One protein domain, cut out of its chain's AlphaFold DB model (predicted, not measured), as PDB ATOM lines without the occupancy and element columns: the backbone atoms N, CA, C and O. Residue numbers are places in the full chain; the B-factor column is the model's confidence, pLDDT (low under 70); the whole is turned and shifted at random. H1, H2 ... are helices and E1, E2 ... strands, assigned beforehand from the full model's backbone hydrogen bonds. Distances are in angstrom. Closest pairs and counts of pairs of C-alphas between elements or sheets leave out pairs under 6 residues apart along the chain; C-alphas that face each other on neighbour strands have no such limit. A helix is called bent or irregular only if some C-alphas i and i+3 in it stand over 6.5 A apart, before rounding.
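This is residues 23 to 117 of the 368 residues of an uncharacterized protein of Minicystis rosea (UniProt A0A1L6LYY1). Two long helices, H1 and H2, pack on each other at a steep tilt and run opposite ways, joined at one end by a loop that holds the three-residue strand E1. Toward the other end, H4 and H5 form a short helical hairpin, and the long loop between them, residues 90 to 104, reaches out and folds back, with residues 97 to 102 sticking out free; the small helix H3 follows H2 and touches the beginning of H1. The printed part has 95 residues with five named helices and one named strand, in the order H1, E1, H2, H3, H4, H5, and its class is mostly helix. It is compact, with a radius of gyration of the C-alphas of 14.3 A, and elongated, spanning 47 by 29 by 21 A.

The longest helix, H1, residues 27 to 45, touches H2, residues 54 to 68. Their closest C-alphas, those of Ala 35 and Arg 58, are 4.8 A apart, and the two run opposite ways at a steep tilt of 45 degrees. E1, residues 50 to 52, pairs with no named strand, and it and H2 meet only through their link. H3, residues 71 to 75, only just touches H1, with 3 pairs of C-alphas within 8 A, and H1 does so with residues 27 to 28 alone; the closest C-alphas, those of Pro 27 and Gly 71, are 5.3 A apart. H4, residues 83 to 89, is close to H1 but not clearly touching, with the closest C-alphas, those of Phe 30 and Pro 83, 7.4 A apart. H5, residues 105 to 113, touches H4 in a helical hairpin: the closest C-alphas, those of Ala 85 and Ala 110, are 4.5 A apart, and the two run opposite ways at a steep tilt of 42 degrees. H1 and H5 are apart. Residues 80 to 81 make a short antiparallel pairing with residues 115 to 116. Every O i to N i+4 pair is within hydrogen-bond range in H2, H3, H4 and H5, and 13 of 15 are in H1.

H1 begins with C-alpha 27 at (38.975, -41.750, 27.982) and measures 26.9 A to C-alpha 45; it is irregular, but only just, with C-alphas 41 and 44 6.9 A apart. H2 measures 20.9 A, from C-alpha 54 at (59.379, -45.136, 28.111) to C-alpha 68. E1 measures 6.5 A, H3 6.0 A and H4 9.6 A. H5 measures 12.3 A and ends with C-alpha 113 at (33.023, -38.809, 16.870).

The C-alphas farthest apart, those of Asn 49 and Gly 117, are 46.7 A apart. The printed part has no cut. The link from H4 to H5 is long, with 15 residues. The mean pLDDT of the printed part is 71.6, and 36 residues are under 70, among them residues 45 to 52 and 92 to 109.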
ATOM      1  N   SER A  23      32.369 -52.844  30.010       50.88
ATOM      2  CA  SER A  23      32.972 -51.885  30.918       50.88
ATOM      3  C   SER A  23      32.994 -50.576  30.138       50.88
ATOM      4  O   SER A  23      33.488 -50.564  29.010       50.88
ATOM      5  N   ARG A  24      32.346 -49.532  30.665       65.44
ATOM      6  CA  ARG A  24      32.481 -48.180  30.120       65.44
ATOM      7  C   ARG A  24      33.958 -47.832  30.244       65.44
ATOM      8  O   ARG A  24      34.372 -47.380  31.302       65.44
ATOM      9  N   GLU A  25      34.730 -48.161  29.218       84.88
ATOM     10  CA  GLU A  25      36.095 -47.694  29.055       84.88
ATOM     11  C   GLU A  25      36.006 -46.171  29.083       84.88
ATOM     12  O   GLU A  25      35.212 -45.585  28.343       84.88
ATOM     13  N   THR A  26      36.690 -45.541  30.034       89.00
ATOM     14  CA  THR A  26      36.756 -44.081  30.082       89.00
ATOM     15  C   THR A  26      37.854 -43.602  29.129       89.00
ATOM     16  O   THR A  26      38.721 -44.397  28.750       89.00
ATOM     17  N   PRO A  27      37.861 -42.315  28.738       87.00
ATOM     18  CA  PRO A  27      38.975 -41.750  27.982       87.00
ATOM     19  C   PRO A  27      40.328 -42.010  28.651       87.00
ATOM     20  O   PRO A  27      41.293 -42.332  27.970       87.00
ATOM     21  N   GLU A  28      40.399 -41.930  29.983       90.38
ATOM     22  CA  GLU A  28      41.629 -42.174  30.738       90.38
ATOM     23  C   GLU A  28      42.110 -43.620  30.601       90.38
ATOM     24  O   GLU A  28      43.294 -43.842  30.345       90.38
ATOM     25  N   ASP A  29      41.206 -44.597  30.735       91.31
ATOM     26  CA  ASP A  29      41.534 -46.019  30.585       91.31
ATOM     27  C   ASP A  29      42.039 -46.314  29.163       91.31
ATOM     28  O   ASP A  29      43.095 -46.934  28.988       91.31
ATOM     29  N   PHE A  30      41.327 -45.796  28.155       90.75
ATOM     30  CA  PHE A  30      41.691 -45.920  26.745       90.75
ATOM     31  C   PHE A  30      43.055 -45.284  26.452       90.75
ATOM     32  O   PHE A  30      43.947 -45.925  25.895       90.75
ATOM     33  N   CYS A  31      43.257 -44.030  26.862       87.44
ATOM     34  CA  CYS A  31      44.487 -43.293  26.593       87.44
ATOM     35  C   CYS A  31      45.689 -43.884  27.324       87.44
ATOM     36  O   CYS A  31      46.801 -43.870  26.793       87.44
ATOM     37  N   HIS A  32      45.487 -44.441  28.520       88.56
ATOM     38  CA  HIS A  32      46.542 -45.150  29.230       88.56
ATOM     39  C   HIS A  32      46.943 -46.433  28.488       88.56
ATOM     40  O   HIS A  32      48.135 -46.698  28.321       88.56
ATOM     41  N   ALA A  33      45.972 -47.216  28.005       87.81
ATOM     42  CA  ALA A  33      46.245 -48.405  27.197       87.81
ATOM     43  C   ALA A  33      46.966 -48.044  25.885       87.81
ATOM     44  O   ALA A  33      48.022 -48.606  25.589       87.81
ATOM     45  N   LEU A  34      46.470 -47.032  25.166       84.19
ATOM     46  CA  LEU A  34      47.078 -46.534  23.933       84.19
ATOM     47  C   LEU A  34      48.526 -46.081  24.147       84.19
ATOM     48  O   LEU A  34      49.390 -46.388  23.325       84.19
ATOM     49  N   ALA A  35      48.808 -45.369  25.240       81.81
ATOM     50  CA  ALA A  35      50.154 -44.918  25.581       81.81
ATOM     51  C   ALA A  35      51.105 -46.090  25.851       81.81
ATOM     52  O   ALA A  35      52.230 -46.107  25.352       81.81
ATOM     53  N   VAL A  36      50.654 -47.099  26.600       84.75
ATOM     54  CA  VAL A  36      51.449 -48.304  26.865       84.75
ATOM     55  C   VAL A  36      51.775 -49.040  25.565       84.75
ATOM     56  O   VAL A  36      52.949 -49.341  25.325       84.75
ATOM     57  N   ASP A  37      50.773 -49.275  24.720       82.00
ATOM     58  CA  ASP A  37      50.926 -50.048  23.487       82.00
ATOM     59  C   ASP A  37      51.754 -49.295  22.437       82.00
ATOM     60  O   ASP A  37      52.674 -49.860  21.838       82.00
ATOM     61  N   SER A  38      51.501 -47.996  22.267       78.44
ATOM     62  CA  SER A  38      52.233 -47.146  21.320       78.44
ATOM     63  C   SER A  38      53.709 -47.037  21.693       78.44
ATOM     64  O   SER A  38      54.582 -47.215  20.845       78.44
ATOM     65  N   CYS A  39      54.020 -46.802  22.969       79.19
ATOM     66  CA  CYS A  39      55.404 -46.661  23.414       79.19
ATOM     67  C   CYS A  39      56.170 -47.985  23.389       79.19
ATOM     68  O   CYS A  39      57.358 -47.996  23.067       79.19
ATOM     69  N   ALA A  40      55.498 -49.111  23.640       79.06
ATOM     70  CA  ALA A  40      56.089 -50.427  23.412       79.06
ATOM     71  C   ALA A  40      56.412 -50.659  21.922       79.06
ATOM     72  O   ALA A  40      57.463 -51.216  21.603       79.06
ATOM     73  N   ALA A  41      55.551 -50.190  21.011       74.12
ATOM     74  CA  ALA A  41      55.771 -50.279  19.568       74.12
ATOM     75  C   ALA A  41      56.884 -49.344  19.052       74.12
ATOM     76  O   ALA A  41      57.513 -49.653  18.039       74.12
ATOM     77  N   PHE A  42      57.159 -48.234  19.750       71.31
ATOM     78  CA  PHE A  42      58.230 -47.289  19.408       71.31
ATOM     79  C   PHE A  42      59.615 -47.670  19.932       71.31
ATOM     80  O   PHE A  42      60.613 -47.253  19.344       71.31
ATOM     81  N   LEU A  43      59.694 -48.486  20.987       71.94
ATOM     82  CA  LEU A  43      60.952 -48.961  21.567       71.94
ATOM     83  C   LEU A  43      61.975 -49.487  20.526       71.94
ATOM     84  O   LEU A  43      63.140 -49.102  20.608       71.94
ATOM     85  N   PRO A  44      61.602 -50.310  19.520       70.12
ATOM     86  CA  PRO A  44      62.544 -50.782  18.502       70.12
ATOM     87  C   PRO A  44      62.915 -49.734  17.436       70.12
ATOM     88  O   PRO A  44      63.745 -50.032  16.579       70.12
ATOM     89  N   CYS A  45      62.305 -48.542  17.437       69.38
ATOM     90  CA  CYS A  45      62.559 -47.501  16.436       69.38
ATOM     91  C   CYS A  45      63.753 -46.590  16.777       69.38
ATOM     92  O   CYS A  45      64.156 -45.797  15.925       69.38
ATOM     93  N   CYS A  46      64.302 -46.650  17.997       66.56
ATOM     94  CA  CYS A  46      65.497 -45.881  18.348       66.56
ATOM     95  C   CYS A  46      66.770 -46.640  17.937       66.56
ATOM     96  O   CYS A  46      66.986 -47.786  18.330       66.56
ATOM     97  N   ASP A  47      67.631 -45.984  17.153       61.19
ATOM     98  CA  ASP A  47      68.963 -46.494  16.818       61.19
ATOM     99  C   ASP A  47      69.865 -46.533  18.064       61.19
ATOM    100  O   ASP A  47      69.774 -45.661  18.927       61.19
ATOM    101  N   GLY A  48      70.793 -47.497  18.123       52.41
ATOM    102  CA  GLY A  48      71.565 -47.886  19.321       52.41
ATOM    103  C   GLY A  48      72.458 -46.836  20.007       52.41
ATOM    104  O   GLY A  48      73.158 -47.191  20.947       52.41
ATOM    105  N   ASN A  49      72.432 -45.571  19.577       51.81
ATOM    106  CA  ASN A  49      73.093 -44.441  20.245       51.81
ATOM    107  C   ASN A  49      72.098 -43.458  20.897       51.81
ATOM    108  O   ASN A  49      72.490 -42.353  21.272       51.81
ATOM    109  N   ARG A  50      70.807 -43.803  20.968       56.69
ATOM    110  CA  ARG A  50      69.780 -42.998  21.633       56.69
ATOM    111  C   ARG A  50      68.970 -43.861  22.589       56.69
ATOM    112  O   ARG A  50      68.537 -44.947  22.209       56.69
ATOM    113  N   GLU A  51      68.765 -43.371  23.804       63.78
ATOM    114  CA  GLU A  51      67.949 -44.052  24.807       63.78
ATOM    115  C   GLU A  51      66.485 -43.639  24.638       63.78
ATOM    116  O   GLU A  51      66.186 -42.471  24.383       63.78
ATOM    117  N   PHE A  52      65.576 -44.613  24.702       67.50
ATOM    118  CA  PHE A  52      64.143 -44.373  24.586       67.50
ATOM    119  C   PHE A  52      63.535 -44.184  25.974       67.50
ATOM    120  O   PHE A  52      63.463 -45.139  26.750       67.50
ATOM    121  N   SER A  53      63.049 -42.978  26.273       74.75
ATOM    122  CA  SER A  53      62.316 -42.738  27.519       74.75
ATOM    123  C   SER A  53      60.900 -43.313  27.426       74.75
ATOM    124  O   SER A  53      60.001 -42.717  26.825       74.75
ATOM    125  N   LEU A  54      60.695 -44.490  28.030       75.19
ATOM    126  CA  LEU A  54      59.379 -45.136  28.111       75.19
ATOM    127  C   LEU A  54      58.366 -44.277  28.873       75.19
ATOM    128  O   LEU A  54      57.212 -44.189  28.458       75.19
ATOM    129  N   ASP A  55      58.792 -43.641  29.963       72.94
ATOM    130  CA  ASP A  55      57.906 -42.834  30.804       72.94
ATOM    131  C   ASP A  55      57.580 -41.486  30.153       72.94
ATOM    132  O   ASP A  55      56.419 -41.077  30.165       72.94
ATOM    133  N   GLY A  56      58.561 -40.851  29.495       71.94
ATOM    134  CA  GLY A  56      58.330 -39.650  28.687       71.94
ATOM    135  C   GLY A  56      57.352 -39.921  27.546       71.94
ATOM    136  O   GLY A  56      56.343 -39.234  27.423       71.94
ATOM    137  N   CYS A  57      57.573 -41.008  26.798       76.50
ATOM    138  CA  CYS A  57      56.664 -41.417  25.731       76.50
ATOM    139  C   CYS A  57      55.243 -41.661  26.243       76.50
ATOM    140  O   CYS A  57      54.278 -41.191  25.640       76.50
ATOM    141  N   ARG A  58      55.093 -42.393  27.354       79.88
ATOM    142  CA  ARG A  58      53.768 -42.690  27.905       79.88
ATOM    143  C   ARG A  58      53.048 -41.416  28.328       79.88
ATOM    144  O   ARG A  58      51.859 -41.299  28.055       79.88
ATOM    145  N   GLY A  59      53.760 -40.477  28.951       71.44
ATOM    146  CA  GLY A  59      53.219 -39.171  29.321       71.44
ATOM    147  C   GLY A  59      52.722 -38.389  28.105       71.44
ATOM    148  O   GLY A  59      51.563 -37.979  28.076       71.44
ATOM    149  N   ASP A  60      53.558 -38.250  27.080       71.62
ATOM    150  CA  ASP A  60      53.234 -37.468  25.886       71.62
ATOM    151  C   ASP A  60      52.087 -38.091  25.079       71.62
ATOM    152  O   ASP A  60      51.147 -37.388  24.699       71.62
ATOM    153  N   VAL A  61      52.109 -39.412  24.862       74.50
ATOM    154  CA  VAL A  61      51.024 -40.112  24.152       74.50
ATOM    155  C   VAL A  61      49.721 -40.039  24.943       74.50
ATOM    156  O   VAL A  61      48.670 -39.790  24.355       74.50
ATOM    157  N   PHE A  62      49.771 -40.204  26.268       79.94
ATOM    158  CA  PHE A  62      48.592 -40.079  27.118       79.94
ATOM    159  C   PHE A  62      47.993 -38.670  27.044       79.94
ATOM    160  O   PHE A  62      46.790 -38.534  26.839       79.94
ATOM    161  N   LEU A  63      48.813 -37.622  27.160       70.88
ATOM    162  CA  LEU A  63      48.351 -36.232  27.095       70.88
ATOM    163  C   LEU A  63      47.794 -35.873  25.713       70.88
ATOM    164  O   LEU A  63      46.736 -35.249  25.622       70.88
ATOM    165  N   ALA A  64      48.468 -36.297  24.642       73.06
ATOM    166  CA  ALA A  64      47.989 -36.101  23.279       73.06
ATOM    167  C   ALA A  64      46.649 -36.815  23.050       73.06
ATOM    168  O   ALA A  64      45.727 -36.225  22.487       73.06
ATOM    169  N   CYS A  65      46.522 -38.052  23.538       79.88
ATOM    170  CA  CYS A  65      45.276 -38.804  23.487       79.88
ATOM    171  C   CYS A  65      44.168 -38.104  24.278       79.88
ATOM    172  O   CYS A  65      43.129 -37.815  23.700       79.88
ATOM    173  N   MET A  66      44.407 -37.737  25.541       81.81
ATOM    174  CA  MET A  66      43.419 -37.064  26.393       81.81
ATOM    175  C   MET A  66      42.937 -35.741  25.797       81.81
ATOM    176  O   MET A  66      41.751 -35.422  25.885       81.81
ATOM    177  N   SER A  67      43.841 -34.984  25.166       74.06
ATOM    178  CA  SER A  67      43.488 -33.757  24.454       74.06
ATOM    179  C   SER A  67      42.616 -34.034  23.233       74.06
ATOM    180  O   SER A  67      41.692 -33.274  22.967       74.06
ATOM    181  N   ALA A  68      42.919 -35.085  22.472       70.75
ATOM    182  CA  ALA A  68      42.196 -35.425  21.255       70.75
ATOM    183  C   ALA A  68      40.826 -36.056  21.563       70.75
ATOM    184  O   ALA A  68      39.834 -35.700  20.935       70.75
ATOM    185  N   THR A  69      40.731 -36.918  22.576       75.94
ATOM    186  CA  THR A  69      39.465 -37.498  23.048       75.94
ATOM    187  C   THR A  69      38.652 -36.540  23.916       75.94
ATOM    188  O   THR A  69      37.611 -36.946  24.426       75.94
ATOM    189  N   HIS A  70      39.123 -35.310  24.154       74.12
ATOM    190  CA  HIS A  70      38.486 -34.346  25.059       74.12
ATOM    191  C   HIS A  70      38.105 -34.969  26.412       74.12
ATOM    192  O   HIS A  70      36.970 -34.851  26.887       74.12
ATOM    193  N   GLY A  71      39.047 -35.706  27.011       78.12
ATOM    194  CA  GLY A  71      38.792 -36.465  28.236       78.12
ATOM    195  C   GLY A  71      38.329 -35.580  29.399       78.12
ATOM    196  O   GLY A  71      37.498 -36.000  30.198       78.12
ATOM    197  N   ASP A  72      38.761 -34.319  29.432       77.56
ATOM    198  CA  ASP A  72      38.293 -33.300  30.372       77.56
ATOM    199  C   ASP A  72      36.789 -33.007  30.230       77.56
ATOM    200  O   ASP A  72      36.063 -33.003  31.227       77.56
ATOM    201  N   LEU A  73      36.290 -32.828  29.001       69.56
ATOM    202  CA  LEU A  73      34.865 -32.599  28.735       69.56
ATOM    203  C   LEU A  73      34.021 -33.819  29.121       69.56
ATOM    204  O   LEU A  73      32.924 -33.675  29.671       69.56
ATOM    205  N   VAL A  74      34.530 -35.028  28.876       77.12
ATOM    206  CA  VAL A  74      33.866 -36.275  29.284       77.12
ATOM    207  C   VAL A  74      33.838 -36.405  30.808       77.12
ATOM    208  O   VAL A  74      32.784 -36.700  31.375       77.12
ATOM    209  N   ALA A  75      34.950 -36.121  31.492       79.62
ATOM    210  CA  ALA A  75      35.041 -36.154  32.953       79.62
ATOM    211  C   ALA A  75      34.100 -35.134  33.619       79.62
ATOM    212  O   ALA A  75      33.513 -35.411  34.667       79.62
ATOM    213  N   MET A  76      33.893 -33.974  32.984       75.19
ATOM    214  CA  MET A  76      32.917 -32.962  33.405       75.19
ATOM    215  C   MET A  76      31.461 -33.317  33.047       75.19
ATOM    216  O   MET A  76      30.546 -32.568  33.395       75.19
ATOM    217  N   GLY A  77      31.215 -34.438  32.359       69.81
ATOM    218  CA  GLY A  77      29.887 -34.859  31.904       69.81
ATOM    219  C   GLY A  77      29.310 -33.993  30.778       69.81
ATOM    220  O   GLY A  77      28.105 -34.033  30.529       69.81
ATOM    221  N   GLN A  78      30.155 -33.196  30.123       68.06
ATOM    222  CA  GLN A  78      29.794 -32.341  28.992       68.06
ATOM    223  C   GLN A  78      29.843 -33.107  27.667       68.06
ATOM    224  O   GLN A  78      29.112 -32.768  26.741       68.06
ATOM    225  N   ALA A  79      30.620 -34.190  27.617       72.69
ATOM    226  CA  ALA A  79      30.689 -35.119  26.499       72.69
ATOM    227  C   ALA A  79      30.505 -36.582  26.953       72.69
ATOM    228  O   ALA A  79      30.574 -36.928  28.132       72.69
ATOM    229  N   ILE A  80      30.250 -37.451  25.987       78.94
ATOM    230  CA  ILE A  80      30.086 -38.895  26.072       78.94
ATOM    231  C   ILE A  80      31.174 -39.485  25.187       78.94
ATOM    232  O   ILE A  80      31.232 -39.197  23.992       78.94
ATOM    233  N   PHE A  81      32.022 -40.310  25.776       83.75
ATOM    234  CA  PHE A  81      33.086 -40.997  25.062       83.75
ATOM    235  C   PHE A  81      32.545 -42.199  24.280       83.75
ATOM    236  O   PHE A  81      31.774 -42.994  24.827       83.75
ATOM    237  N   ASP A  82      32.954 -42.315  23.019       83.75
ATOM    238  CA  ASP A  82      32.708 -43.469  22.156       83.75
ATOM    239  C   ASP A  82      34.033 -44.236  21.969       83.75
ATOM    240  O   ASP A  82      34.880 -43.819  21.167       83.75
ATOM    241  N   PRO A  83      34.244 -45.337  22.714       83.44
ATOM    242  CA  PRO A  83      35.491 -46.090  22.650       83.44
ATOM    243  C   PRO A  83      35.708 -46.739  21.280       83.44
ATOM    244  O   PRO A  83      36.841 -46.792  20.811       83.44
ATOM    245  N   ASP A  84      34.654 -47.179  20.586       83.12
ATOM    246  CA  ASP A  84      34.792 -47.826  19.276       83.12
ATOM    247  C   ASP A  84      35.290 -46.823  18.225       83.12
ATOM    248  O   ASP A  84      36.169 -47.132  17.413       83.12
ATOM    249  N   ALA A  85      34.772 -45.592  18.269       79.50
ATOM    250  CA  ALA A  85      35.265 -44.494  17.444       79.50
ATOM    251  C   ALA A  85      36.705 -44.093  17.815       79.50
ATOM    252  O   ALA A  85      37.511 -43.816  16.925       79.50
ATOM    253  N   ALA A  86      37.070 -44.127  19.100       83.06
ATOM    254  CA  ALA A  86      38.443 -43.882  19.535       83.06
ATOM    255  C   ALA A  86      39.415 -44.952  18.999       83.06
ATOM    256  O   ALA A  86      40.429 -44.604  18.397       83.06
ATOM    257  N   HIS A  87      39.079 -46.243  19.104       84.69
ATOM    258  CA  HIS A  87      39.879 -47.345  18.542       84.69
ATOM    259  C   HIS A  87      40.017 -47.256  17.016       84.69
ATOM    260  O   HIS A  87      41.063 -47.587  16.460       84.69
ATOM    261  N   ALA A  88      38.978 -46.795  16.315       81.94
ATOM    262  CA  ALA A  88      39.035 -46.582  14.869       81.94
ATOM    263  C   ALA A  88      39.839 -45.328  14.472       81.94
ATOM    264  O   ALA A  88      40.412 -45.294  13.380       81.94
ATOM    265  N   CYS A  89      39.897 -44.316  15.343       79.44
ATOM    266  CA  CYS A  89      40.699 -43.109  15.155       79.44
ATOM    267  C   CYS A  89      42.192 -43.361  15.415       79.44
ATOM    268  O   CYS A  89      43.041 -43.043  14.580       79.44
ATOM    269  N   PHE A  90      42.523 -43.946  16.568       78.06
ATOM    270  CA  PHE A  90      43.898 -44.180  16.993       78.06
ATOM    271  C   PHE A  90      44.368 -45.557  16.546       78.06
ATOM    272  O   PHE A  90      44.158 -46.567  17.213       78.06
ATOM    273  N   GLN A  91      45.064 -45.603  15.415       70.81
ATOM    274  CA  GLN A  91      45.758 -46.820  15.015       70.81
ATOM    275  C   GLN A  91      47.118 -46.921  15.699       70.81
ATOM    276  O   GLN A  91      47.864 -45.943  15.762       70.81
ATOM    277  N   ALA A  92      47.465 -48.132  16.142       60.75
ATOM    278  CA  ALA A  92      48.764 -48.408  16.735       60.75
ATOM    279  C   ALA A  92      49.895 -47.960  15.784       60.75
ATOM    280  O   ALA A  92      49.929 -48.376  14.613       60.75
ATOM    281  N   PRO A  93      50.818 -47.111  16.256       61.47
ATOM    282  CA  PRO A  93      51.920 -46.661  15.433       61.47
ATOM    283  C   PRO A  93      52.891 -47.815  15.157       61.47
ATOM    284  O   PRO A  93      53.052 -48.742  15.946       61.47
ATOM    285  N   SER A  94      53.575 -47.751  14.017       60.06
ATOM    286  CA  SER A  94      54.742 -48.591  13.735       60.06
ATOM    287  C   SER A  94      55.880 -47.717  13.222       60.06
ATOM    288  O   SER A  94      55.625 -46.655  12.646       60.06
ATOM    289  N   CYS A  95      57.131 -48.172  13.362       59.31
ATOM    290  CA  CYS A  95      58.300 -47.442  12.848       59.31
ATOM    291  C   CYS A  95      58.178 -47.113  11.344       59.31
ATOM    292  O   CYS A  95      58.792 -46.168  10.858       59.31
ATOM    293  N   THR A  96      57.386 -47.898  10.604       52.03
ATOM    294  CA  THR A  96      57.137 -47.734   9.166       52.03
ATOM    295  C   THR A  96      55.919 -46.847   8.875       52.03
ATOM    296  O   THR A  96      55.971 -46.054   7.940       52.03
ATOM    297  N   ARG A  97      54.859 -46.901   9.700       49.75
ATOM    298  CA  ARG A  97      53.619 -46.111   9.526       49.75
ATOM    299  C   ARG A  97      53.745 -44.629   9.857       49.75
ATOM    300  O   ARG A  97      52.892 -43.862   9.437       49.75
ATOM    301  N   LEU A  98      54.823 -44.191  10.509       45.03
ATOM    302  CA  LEU A  98      55.141 -42.758  10.596       45.03
ATOM    303  C   LEU A  98      55.354 -42.106   9.209       45.03
ATOM    304  O   LEU A  98      55.455 -40.887   9.125       45.03
ATOM    305  N   ARG A  99      55.461 -42.905   8.130       36.53
ATOM    306  CA  ARG A  99      55.712 -42.454   6.749       36.53
ATOM    307  C   ARG A  99      54.552 -42.696   5.776       36.53
ATOM    308  O   ARG A  99      54.673 -42.299   4.624       36.53
ATOM    309  N   GLU A 100      53.467 -43.346   6.195       39.12
ATOM    310  CA  GLU A 100      52.305 -43.605   5.333       39.12
ATOM    311  C   GLU A 100      51.187 -42.639   5.721       39.12
ATOM    312  O   GLU A 100      50.748 -42.625   6.869       39.12
ATOM    313  N   SER A 101      50.757 -41.787   4.788       43.81
ATOM    314  CA  SER A 101      49.856 -40.684   5.100       43.81
ATOM    315  C   SER A 101      48.644 -40.623   4.179       43.81
ATOM    316  O   SER A 101      48.737 -40.651   2.954       43.81
ATOM    317  N   GLY A 102      47.499 -40.493   4.844       51.56
ATOM    318  CA  GLY A 102      46.175 -40.286   4.282       51.56
ATOM    319  C   GLY A 102      45.151 -40.872   5.243       51.56
ATOM    320  O   GLY A 102      44.809 -42.042   5.111       51.56
ATOM    321  N   ALA A 103      44.691 -40.088   6.228       57.41
ATOM    322  CA  ALA A 103      43.593 -40.533   7.083       57.41
ATOM    323  C   ALA A 103      42.364 -40.738   6.193       57.41
ATOM    324  O   ALA A 103      41.903 -39.776   5.571       57.41
ATOM    325  N   THR A 104      41.853 -41.962   6.089       63.88
ATOM    326  CA  THR A 104      40.673 -42.264   5.271       63.88
ATOM    327  C   THR A 104      39.463 -41.474   5.775       63.88
ATOM    328  O   THR A 104      39.413 -41.042   6.927       63.88
ATOM    329  N   PHE A 105      38.432 -41.307   4.943       59.94
ATOM    330  CA  PHE A 105      37.178 -40.701   5.406       59.94
ATOM    331  C   PHE A 105      36.611 -41.406   6.652       59.94
ATOM    332  O   PHE A 105      36.100 -40.741   7.552       59.94
ATOM    333  N   ALA A 106      36.742 -42.735   6.729       64.88
ATOM    334  CA  ALA A 106      36.298 -43.516   7.880       64.88
ATOM    335  C   ALA A 106      37.090 -43.181   9.155       64.88
ATOM    336  O   ALA A 106      36.486 -43.010  10.209       64.88
ATOM    337  N   GLU A 107      38.409 -43.018   9.053       69.12
ATOM    338  CA  GLU A 107      39.270 -42.630  10.181       69.12
ATOM    339  C   GLU A 107      38.983 -41.197  10.639       69.12
ATOM    340  O   GLU A 107      38.810 -40.950  11.828       69.12
ATOM    341  N   ARG A 108      38.835 -40.247   9.706       67.56
ATOM    342  CA  ARG A 108      38.481 -38.858  10.054       67.56
ATOM    343  C   ARG A 108      37.106 -38.767  10.708       67.56
ATOM    344  O   ARG A 108      36.935 -38.000  11.651       67.56
ATOM    345  N   LYS A 109      36.143 -39.564  10.232       67.19
ATOM    346  CA  LYS A 109      34.824 -39.700  10.861       67.19
ATOM    347  C   LYS A 109      34.962 -40.224  12.289       67.19
ATOM    348  O   LYS A 109      34.423 -39.603  13.192       67.19
ATOM    349  N   ALA A 110      35.715 -41.302  12.491       71.31
ATOM    350  CA  ALA A 110      35.935 -41.886  13.810       71.31
ATOM    351  C   ALA A 110      36.580 -40.887  14.791       71.31
ATOM    352  O   ALA A 110      36.092 -40.710  15.905       71.31
ATOM    353  N   CYS A 111      37.606 -40.153  14.352       73.06
ATOM    354  CA  CYS A 111      38.234 -39.115  15.169       73.06
ATOM    355  C   CYS A 111      37.284 -37.962  15.510       73.06
ATOM    356  O   CYS A 111      37.328 -37.435  16.615       73.06
ATOM    357  N   ALA A 112      36.399 -37.571  14.593       66.56
ATOM    358  CA  ALA A 112      35.417 -36.522  14.859       66.56
ATOM    359  C   ALA A 112      34.310 -36.959  15.839       66.56
ATOM    360  O   ALA A 112      33.606 -36.105  16.372       66.56
ATOM    361  N   THR A 113      34.133 -38.265  16.071       69.94
ATOM    362  CA  THR A 113      33.023 -38.809  16.870       69.94
ATOM    363  C   THR A 113      33.453 -39.533  18.146       69.94
ATOM    364  O   THR A 113      32.591 -40.041  18.853       69.94
ATOM    365  N   MET A 114      34.748 -39.591  18.476       75.06
ATOM    366  CA  MET A 114      35.245 -40.276  19.687       75.06
ATOM    367  C   MET A 114      34.805 -39.619  21.007       75.06
ATOM    368  O   MET A 114      34.746 -40.284  22.038       75.06
ATOM    369  N   ALA A 115      34.444 -38.335  20.987       68.44
ATOM    370  CA  ALA A 115      33.828 -37.632  22.110       68.44
ATOM    371  C   ALA A 115      32.601 -36.849  21.626       68.44
ATOM    372  O   ALA A 115      32.672 -36.142  20.624       68.44
ATOM    373  N   THR A 116      31.458 -37.004  22.306       65.00
ATOM    374  CA  THR A 116      30.146 -36.557  21.795       65.00
ATOM    375  C   THR A 116      29.248 -35.861  22.835       65.00
ATOM    376  O   THR A 116      29.038 -36.379  23.919       65.00
ATOM    377  N   GLY A 117      28.602 -34.731  22.514       53.97
ATOM    378  CA  GLY A 117      27.630 -34.017  23.390       53.97
ATOM    379  C   GLY A 117      28.041 -32.555  23.623       53.97
ATOM    380  O   GLY A 117      29.228 -32.292  23.688       53.97
TER     381      GLY A 117